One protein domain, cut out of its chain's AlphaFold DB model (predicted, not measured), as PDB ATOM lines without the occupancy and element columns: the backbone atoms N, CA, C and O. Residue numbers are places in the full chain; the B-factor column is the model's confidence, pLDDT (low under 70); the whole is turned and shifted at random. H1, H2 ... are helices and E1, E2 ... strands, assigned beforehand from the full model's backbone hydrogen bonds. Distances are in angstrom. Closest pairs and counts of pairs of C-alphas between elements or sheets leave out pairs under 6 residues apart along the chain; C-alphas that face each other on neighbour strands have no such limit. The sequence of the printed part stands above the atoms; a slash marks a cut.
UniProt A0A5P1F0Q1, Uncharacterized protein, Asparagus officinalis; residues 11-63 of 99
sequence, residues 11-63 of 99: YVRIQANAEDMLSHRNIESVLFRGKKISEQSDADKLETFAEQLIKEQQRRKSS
ATOM      1  N   TYR A  11     -28.194 -42.340  -5.758       85.94
ATOM      2  CA  TYR A  11     -27.383 -43.197  -4.893       85.94
ATOM      3  C   TYR A  11     -26.307 -43.950  -5.686       85.94
ATOM      4  O   TYR A  11     -25.137 -43.875  -5.334       85.94
ATOM      5  N   VAL A  12     -26.686 -44.582  -6.802       87.81
ATOM      6  CA  VAL A  12     -25.749 -45.308  -7.680       87.81
ATOM      7  C   VAL A  12     -24.651 -44.387  -8.201       87.81
ATOM      8  O   VAL A  12     -23.485 -44.765  -8.202       87.81
ATOM      9  N   ARG A  13     -24.997 -43.157  -8.598       88.38
ATOM     10  CA  ARG A  13     -24.002 -42.187  -9.057       88.38
ATOM     11  C   ARG A  13     -23.038 -41.791  -7.940       88.38
ATOM     12  O   ARG A  13     -21.838 -41.848  -8.142       88.38
ATOM     13  N   ILE A  14     -23.545 -41.427  -6.761       91.19
ATOM     14  CA  ILE A  14     -22.695 -41.040  -5.623       91.19
ATOM     15  C   ILE A  14     -21.765 -42.190  -5.221       91.19
ATOM     16  O   ILE A  14     -20.585 -41.951  -4.986       91.19
ATOM     17  N   GLN A  15     -22.281 -43.419  -5.190       90.81
ATOM     18  CA  GLN A  15     -21.506 -44.620  -4.894       90.81
ATOM     19  C   GLN A  15     -20.384 -44.822  -5.924       90.81
ATOM     20  O   GLN A  15     -19.225 -44.923  -5.541       90.81
ATOM     21  N   ALA A  16     -20.706 -44.775  -7.219       90.31
ATOM     22  CA  ALA A  16     -19.719 -44.915  -8.289       90.31
ATOM     23  C   ALA A  16     -18.654 -43.805  -8.253       90.31
ATOM     24  O   ALA A  16     -17.469 -44.070  -8.423       90.31
ATOM     25  N   ASN A  17     -19.055 -42.559  -7.984       92.75
ATOM     26  CA  ASN A  17     -18.129 -41.441  -7.809       92.75
ATOM     27  C   ASN A  17     -17.204 -41.638  -6.596       92.75
ATOM     28  O   ASN A  17     -16.027 -41.300  -6.670       92.75
ATOM     29  N   ALA A  18     -17.722 -42.163  -5.484       92.81
ATOM     30  CA  ALA A  18     -16.916 -42.452  -4.303       92.81
ATOM     31  C   ALA A  18     -15.923 -43.596  -4.562       92.81
ATOM     32  O   ALA A  18     -14.767 -43.494  -4.163       92.81
ATOM     33  N   GLU A  19     -16.348 -44.648  -5.261       93.19
ATOM     34  CA  GLU A  19     -15.488 -45.769  -5.661       93.19
ATOM     35  C   GLU A  19     -14.353 -45.311  -6.585       93.19
ATOM     36  O   GLU A  19     -13.197 -45.663  -6.354       93.19
ATOM     37  N   ASP A  20     -14.656 -44.456  -7.565       94.81
ATOM     38  CA  ASP A  20     -13.655 -43.854  -8.452       94.81
ATOM     39  C   ASP A  20     -12.628 -43.036  -7.654       94.81
ATOM     40  O   ASP A  20     -11.424 -43.282  -7.744       94.81
ATOM     41  N   MET A  21     -13.100 -42.152  -6.766       94.19
ATOM     42  CA  MET A  21     -12.234 -41.356  -5.891       94.19
ATOM     43  C   MET A  21     -11.330 -42.212  -4.999       94.19
ATOM     44  O   MET A  21     -10.165 -41.872  -4.823       94.19
ATOM     45  N   LEU A  22     -11.848 -43.306  -4.441       95.12
ATOM     46  CA  LEU A  22     -11.094 -44.208  -3.568       95.12
ATOM     47  C   LEU A  22     -10.057 -45.043  -4.332       95.12
ATOM     48  O   LEU A  22      -9.027 -45.406  -3.764       95.12
ATOM     49  N   SER A  23     -10.303 -45.325  -5.614       95.56
ATOM     50  CA  SER A  23      -9.387 -46.090  -6.468       95.56
ATOM     51  C   SER A  23      -8.145 -45.298  -6.898       95.56
ATOM     52  O   SER A  23      -7.139 -45.876  -7.328       95.56
ATOM     53  N   HIS A  24      -8.191 -43.967  -6.786       95.88
ATOM     54  CA  HIS A  24      -7.111 -43.100  -7.221       95.88
ATOM     55  C   HIS A  24      -5.834 -43.289  -6.400       95.88
ATOM     56  O   HIS A  24      -5.838 -43.516  -5.190       95.88
ATOM     57  N   ARG A  25      -4.702 -43.138  -7.093       95.94
ATOM     58  CA  ARG A  25      -3.368 -43.085  -6.495       95.94
ATOM     59  C   ARG A  25      -2.817 -41.672  -6.619       95.94
ATOM     60  O   ARG A  25      -2.627 -41.163  -7.722       95.94
ATOM     61  N   ASN A  26      -2.558 -41.046  -5.475       91.38
ATOM     62  CA  ASN A  26      -2.066 -39.671  -5.421       91.38
ATOM     63  C   ASN A  26      -0.681 -39.518  -6.083       91.38
ATOM     64  O   ASN A  26       0.141 -40.429  -6.030       91.38
ATOM     65  N   ILE A  27      -0.385 -38.351  -6.659       92.88
ATOM     66  CA  ILE A  27       0.958 -38.031  -7.163       92.88
ATOM     67  C   ILE A  27       1.724 -37.288  -6.070       92.88
ATOM     68  O   ILE A  27       1.313 -36.223  -5.616       92.88
ATOM     69  N   GLU A  28       2.863 -37.832  -5.664       89.44
ATOM     70  CA  GLU A  28       3.720 -37.286  -4.618       89.44
ATOM     71  C   GLU A  28       4.946 -36.599  -5.227       89.44
ATOM     72  O   GLU A  28       5.571 -37.105  -6.163       89.44
ATOM     73  N   SER A  29       5.324 -35.443  -4.681       93.00
ATOM     74  CA  SER A  29       6.592 -34.792  -5.014       93.00
ATOM     75  C   SER A  29       7.707 -35.329  -4.122       93.00
ATOM     76  O   SER A  29       7.632 -35.207  -2.899       93.00
ATOM     77  N   VAL A  30       8.764 -35.867  -4.725       91.56
ATOM     78  CA  VAL A  30       9.955 -36.346  -4.016       91.56
ATOM     79  C   VAL A  30      11.129 -35.433  -4.329       91.56
ATOM     80  O   VAL A  30      11.462 -35.179  -5.491       91.56
ATOM     81  N   LEU A  31      11.775 -34.947  -3.271       92.75
ATOM     82  CA  LEU A  31      12.901 -34.030  -3.382       92.75
ATOM     83  C   LEU A  31      14.018 -34.650  -4.241       92.75
ATOM     84  O   LEU A  31      14.418 -35.792  -4.027       92.75
ATOM     85  N   PHE A  32      14.486 -33.905  -5.247       93.56
ATOM     86  CA  PHE A  32      15.495 -34.327  -6.237       93.56
ATOM     87  C   PHE A  32      15.126 -35.533  -7.123       93.56
ATOM     88  O   PHE A  32      15.985 -36.034  -7.854       93.56
ATOM     89  N   ARG A  33      13.883 -36.024  -7.067       87.69
ATOM     90  CA  ARG A  33      13.408 -37.179  -7.855       87.69
ATOM     91  C   ARG A  33      12.149 -36.881  -8.672       87.69
ATOM     92  O   ARG A  33      11.669 -37.748  -9.389       87.69
ATOM     93  N   GLY A  34      11.644 -35.649  -8.604       93.38
ATOM     94  CA  GLY A  34      10.486 -35.213  -9.377       93.38
ATOM     95  C   GLY A  34       9.172 -35.706  -8.774       93.38
ATOM     96  O   GLY A  34       8.986 -35.668  -7.558       93.38
ATOM     97  N   LYS A  35       8.238 -36.119  -9.632       94.75
ATOM     98  CA  LYS A  35       6.919 -36.625  -9.236       94.75
ATOM     99  C   LYS A  35       6.915 -38.152  -9.315       94.75
ATOM    100  O   LYS A  35       7.392 -38.700 -10.305       94.75
ATOM    101  N   LYS A  36       6.340 -38.820  -8.319       94.25
ATOM    102  CA  LYS A  36       6.052 -40.262  -8.347       94.25
ATOM    103  C   LYS A  36       4.565 -40.502  -8.108       94.25
ATOM    104  O   LYS A  36       3.918 -39.710  -7.430       94.25
ATOM    105  N   ILE A  37       4.031 -41.594  -8.640       92.81
ATOM    106  CA  ILE A  37       2.682 -42.054  -8.293       92.81
ATOM    107  C   ILE A  37       2.787 -42.835  -6.977       92.81
ATOM    108  O   ILE A  37       3.733 -43.599  -6.791       92.81
ATOM    109  N   SER A  38       1.856 -42.600  -6.055       93.12
ATOM    110  CA  SER A  38       1.775 -43.310  -4.779       93.12
ATOM    111  C   SER A  38       1.556 -44.802  -5.025       93.12
ATOM    112  O   SER A  38       0.835 -45.191  -5.943       93.12
ATOM    113  N   GLU A  39       2.180 -45.652  -4.219       94.19
ATOM    114  CA  GLU A  39       2.025 -47.109  -4.337       94.19
ATOM    115  C   GLU A  39       0.653 -47.573  -3.834       94.19
ATOM    116  O   GLU A  39       0.107 -48.542  -4.353       94.19
ATOM    117  N   GLN A  40       0.087 -46.829  -2.883       94.69
ATOM    118  CA  GLN A  40      -1.186 -47.110  -2.225       94.69
ATOM    119  C   GLN A  40      -2.311 -46.256  -2.814       94.69
ATOM    120  O   GLN A  40      -2.124 -45.059  -3.083       94.69
ATOM    121  N   SER A  41      -3.483 -46.865  -2.985       96.31
ATOM    122  CA  SER A  41      -4.718 -46.149  -3.316       96.31
ATOM    123  C   SER A  41      -5.221 -45.340  -2.121       96.31
ATOM    124  O   SER A  41      -4.777 -45.515  -0.982       96.31
ATOM    125  N   ASP A  42      -6.138 -44.411  -2.371       95.56
ATOM    126  CA  ASP A  42      -6.750 -43.635  -1.296       95.56
ATOM    127  C   ASP A  42      -7.615 -44.514  -0.372       95.56
ATOM    128  O   ASP A  42      -7.681 -44.241   0.829       95.56
ATOM    129  N   ALA A  43      -8.173 -45.621  -0.884       96.25
ATOM    130  CA  ALA A  43      -8.807 -46.663  -0.075       96.25
ATOM    131  C   ALA A  43      -7.829 -47.310   0.920       96.25
ATOM    132  O   ALA A  43      -8.110 -47.338   2.119       96.25
ATOM    133  N   ASP A  44      -6.660 -47.755   0.447       96.44
ATOM    134  CA  ASP A  44      -5.653 -48.436   1.281       96.44
ATOM    135  C   ASP A  44      -5.146 -47.520   2.409       96.44
ATOM    136  O   ASP A  44      -4.949 -47.926   3.561       96.44
ATOM    137  N   LYS A  45      -4.972 -46.229   2.094       95.75
ATOM    138  CA  LYS A  45      -4.604 -45.215   3.091       95.75
ATOM    139  C   LYS A  45      -5.690 -45.068   4.148       95.75
ATOM    140  O   LYS A  45      -5.372 -44.992   5.335       95.75
ATOM    141  N   LEU A  46      -6.958 -45.012   3.737       95.81
ATOM    142  CA  LEU A  46      -8.082 -44.874   4.659       95.81
ATOM    143  C   LEU A  46      -8.202 -46.085   5.587       95.81
ATOM    144  O   LEU A  46      -8.423 -45.901   6.785       95.81
ATOM    145  N   GLU A  47      -7.994 -47.293   5.068       96.94
ATOM    146  CA  GLU A  47      -7.947 -48.518   5.869       96.94
ATOM    147  C   GLU A  47      -6.820 -48.457   6.909       96.94
ATOM    148  O   GLU A  47      -7.063 -48.633   8.106       96.94
ATOM    149  N   THR A  48      -5.617 -48.055   6.491       96.88
ATOM    150  CA  THR A  48      -4.477 -47.867   7.401       96.88
ATOM    151  C   THR A  48      -4.782 -46.847   8.506       96.88
ATOM    152  O   THR A  48      -4.456 -47.068   9.677       96.88
ATOM    153  N   PHE A  49      -5.430 -45.726   8.172       97.06
ATOM    154  CA  PHE A  49      -5.844 -44.737   9.170       97.06
ATOM    155  C   PHE A  49      -6.908 -45.288  10.121       97.06
ATOM    156  O   PHE A  49      -6.812 -45.059  11.328       97.06
ATOM    157  N   ALA A  50      -7.892 -46.029   9.613       97.62
ATOM    158  CA  ALA A  50      -8.929 -46.646  10.433       97.62
ATOM    159  C   ALA A  50      -8.326 -47.620  11.456       97.62
ATOM    160  O   ALA A  50      -8.664 -47.556  12.641       97.62
ATOM    161  N   GLU A  51      -7.366 -48.451  11.045       97.81
ATOM    162  CA  GLU A  51      -6.652 -49.339  11.962       97.81
ATOM    163  C   GLU A  51      -5.907 -48.579  13.063       97.81
ATOM    164  O   GLU A  51      -5.979 -48.944  14.241       97.81
ATOM    165  N   GLN A  52      -5.172 -47.527  12.695       97.69
ATOM    166  CA  GLN A  52      -4.429 -46.715  13.660       97.69
ATOM    167  C   GLN A  52      -5.367 -46.006  14.637       97.69
ATOM    168  O   GLN A  52      -5.074 -45.958  15.830       97.69
ATOM    169  N   LEU A  53      -6.512 -45.514  14.161       96.56
ATOM    170  CA  LEU A  53      -7.532 -44.884  14.998       96.56
ATOM    171  C   LEU A  53      -8.118 -45.861  16.018       96.56
ATOM    172  O   LEU A  53      -8.266 -45.499  17.184       96.56
ATOM    173  N   ILE A  54      -8.408 -47.101  15.617       96.75
ATOM    174  CA  ILE A  54      -8.900 -48.138  16.537       96.75
ATOM    175  C   ILE A  54      -7.839 -48.454  17.599       96.75
ATOM    176  O   ILE A  54      -8.147 -48.468  18.795       96.75
ATOM    177  N   LYS A  55      -6.582 -48.661  17.180       96.50
ATOM    178  CA  LYS A  55      -5.452 -48.929  18.089       96.50
ATOM    179  C   LYS A  55      -5.254 -47.781  19.084       96.50
ATOM    180  O   LYS A  55      -5.121 -48.020  20.283       96.50
ATOM    181  N   GLU A  56      -5.291 -46.540  18.611       94.38
ATOM    182  CA  GLU A  56      -5.143 -45.341  19.440       94.38
ATOM    183  C   GLU A  56      -6.313 -45.158  20.410       94.38
ATOM    184  O   GLU A  56      -6.102 -44.842  21.582       94.38
ATOM    185  N   GLN A  57      -7.545 -45.403  19.964       93.00
ATOM    186  CA  GLN A  57      -8.718 -45.336  20.831       93.00
ATOM    187  C   GLN A  57      -8.618 -46.355  21.968       93.00
ATOM    188  O   GLN A  57      -8.855 -46.021  23.130       93.00
ATOM    189  N   GLN A  58      -8.213 -47.588  21.659       94.62
ATOM    190  CA  GLN A  58      -7.990 -48.610  22.677       94.62
ATOM    191  C   GLN A  58      -6.874 -48.200  23.644       94.62
ATOM    192  O   GLN A  58      -7.053 -48.304  24.858       94.62
ATOM    193  N   ARG A  59      -5.763 -47.655  23.129       93.94
ATOM    194  CA  ARG A  59      -4.658 -47.142  23.950       93.94
ATOM    195  C   ARG A  59      -5.130 -46.059  24.919       93.94
ATOM    196  O   ARG A  59      -4.719 -46.075  26.073       93.94
ATOM    197  N   ARG A  60      -5.984 -45.126  24.481       91.75
ATOM    198  CA  ARG A  60      -6.550 -44.080  25.353       91.75
ATOM    199  C   ARG A  60      -7.458 -44.657  26.428       91.75
ATOM    200  O   ARG A  60      -7.362 -44.225  27.567       91.75
ATOM    201  N   LYS A  61      -8.281 -45.654  26.095       89.94
ATOM    202  CA  LYS A  61      -9.137 -46.346  27.073       89.94
ATOM    203  C   LYS A  61      -8.330 -47.090  28.137       89.94
ATOM    204  O   LYS A  61      -8.764 -47.155  29.278       89.94
ATOM    205  N   SER A  62      -7.176 -47.650  27.773       91.75
ATOM    206  CA  SER A  62      -6.292 -48.355  28.707       91.75
ATOM    207  C   SER A  62      -5.235 -47.458  29.359       91.75
ATOM    208  O   SER A  62      -4.444 -47.942  30.164       91.75
ATOM    209  N   SER A  63      -5.147 -46.178  28.984       88.94
ATOM    210  CA  SER A  63      -4.131 -45.268  29.510       88.94
ATOM    211  C   SER A  63      -4.635 -44.596  30.782       88.94
ATOM    212  O   SER A  63      -5.709 -44.010  30.804       88.94
TER     213      SER A  63
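Overview. This is residues 11 to 63 of the 99 residues of an uncharacterized protein of Asparagus officinalis (UniProt A0A5P1F0Q1). Two helices meet near their ends in an L-shaped corner, and a small two-stranded hairpin sticks out from that corner as a third arm, pointing onward from H1, so that the whole is a flat, three-armed T with H2 as its stem. The first part of H1, residues 11 to 18, and most of H2, with the tail after it, residues 47 to 63, stand free. The printed part has 53 residues with two named helices and two named strands, in the order H1, E1, E2, H2; the sheet, E1 - E2, is antiparallel, and the class is mostly helix. The whole is extended, with a radius of gyration of the C-alphas of 15.9 A, and the C-alphas span 43 by 42 by 11 A.

Along the chain. H1 is residues 11 to 23, 18.3 A from first to last C-alpha, and begins with C-alpha 11 at (-27.383, -43.197, -4.893); along it x rises, with C-alpha 23 at (-9.387, -46.090, -6.468). E1 is residues 27 to 30, 9.7 A long, and x rises along it too. E2 is residues 34 to 37, 10.4 A long, and x falls along it. H2 is residues 42 to 61, the longest helix, 28.6 A from first to last C-alpha; z rises along it, and it ends with C-alpha 61 at (-9.137, -46.346, 27.073).

Arrangement. H1 and H2 touch only at their ends, H1 with residues 21 to 23 alone and H2 with residues 42 to 43 alone. Their closest C-alphas, those of Leu 22 and Ala 43, are 4.8 A apart. Their lines stand about perpendicular, at 87 degrees, and their centres are 22.5 A apart. E1 and E2 are a hairpin of antiparallel neighbours, with 142 degrees between their directions. The C-alphas of Ile 27 and Ile 37, which face each other, are 4.5 A apart. N 28 and O 36, at 2.8 A, and N 36 and O 28, at 2.9 A, are within hydrogen-bond range. H1 and E2 are apart, and so are E1 and H2. In H1 and H2 every O i to N i+4 pair is within hydrogen-bond range.

Size, cuts and confidence. The two C-alphas farthest apart, those of Tyr 11 and Phe 32, are 43.8 A apart. The C-alphas of the first and last printed residues, Tyr 11 and Ser 63, are 41.6 A apart. The printed part has no cut. The links H1 to E1, E1 to E2 and E2 to H2 are tight, with 3, 3 and 4 residues. The mean pLDDT of the printed part is 93.6, and no printed residue is under 70.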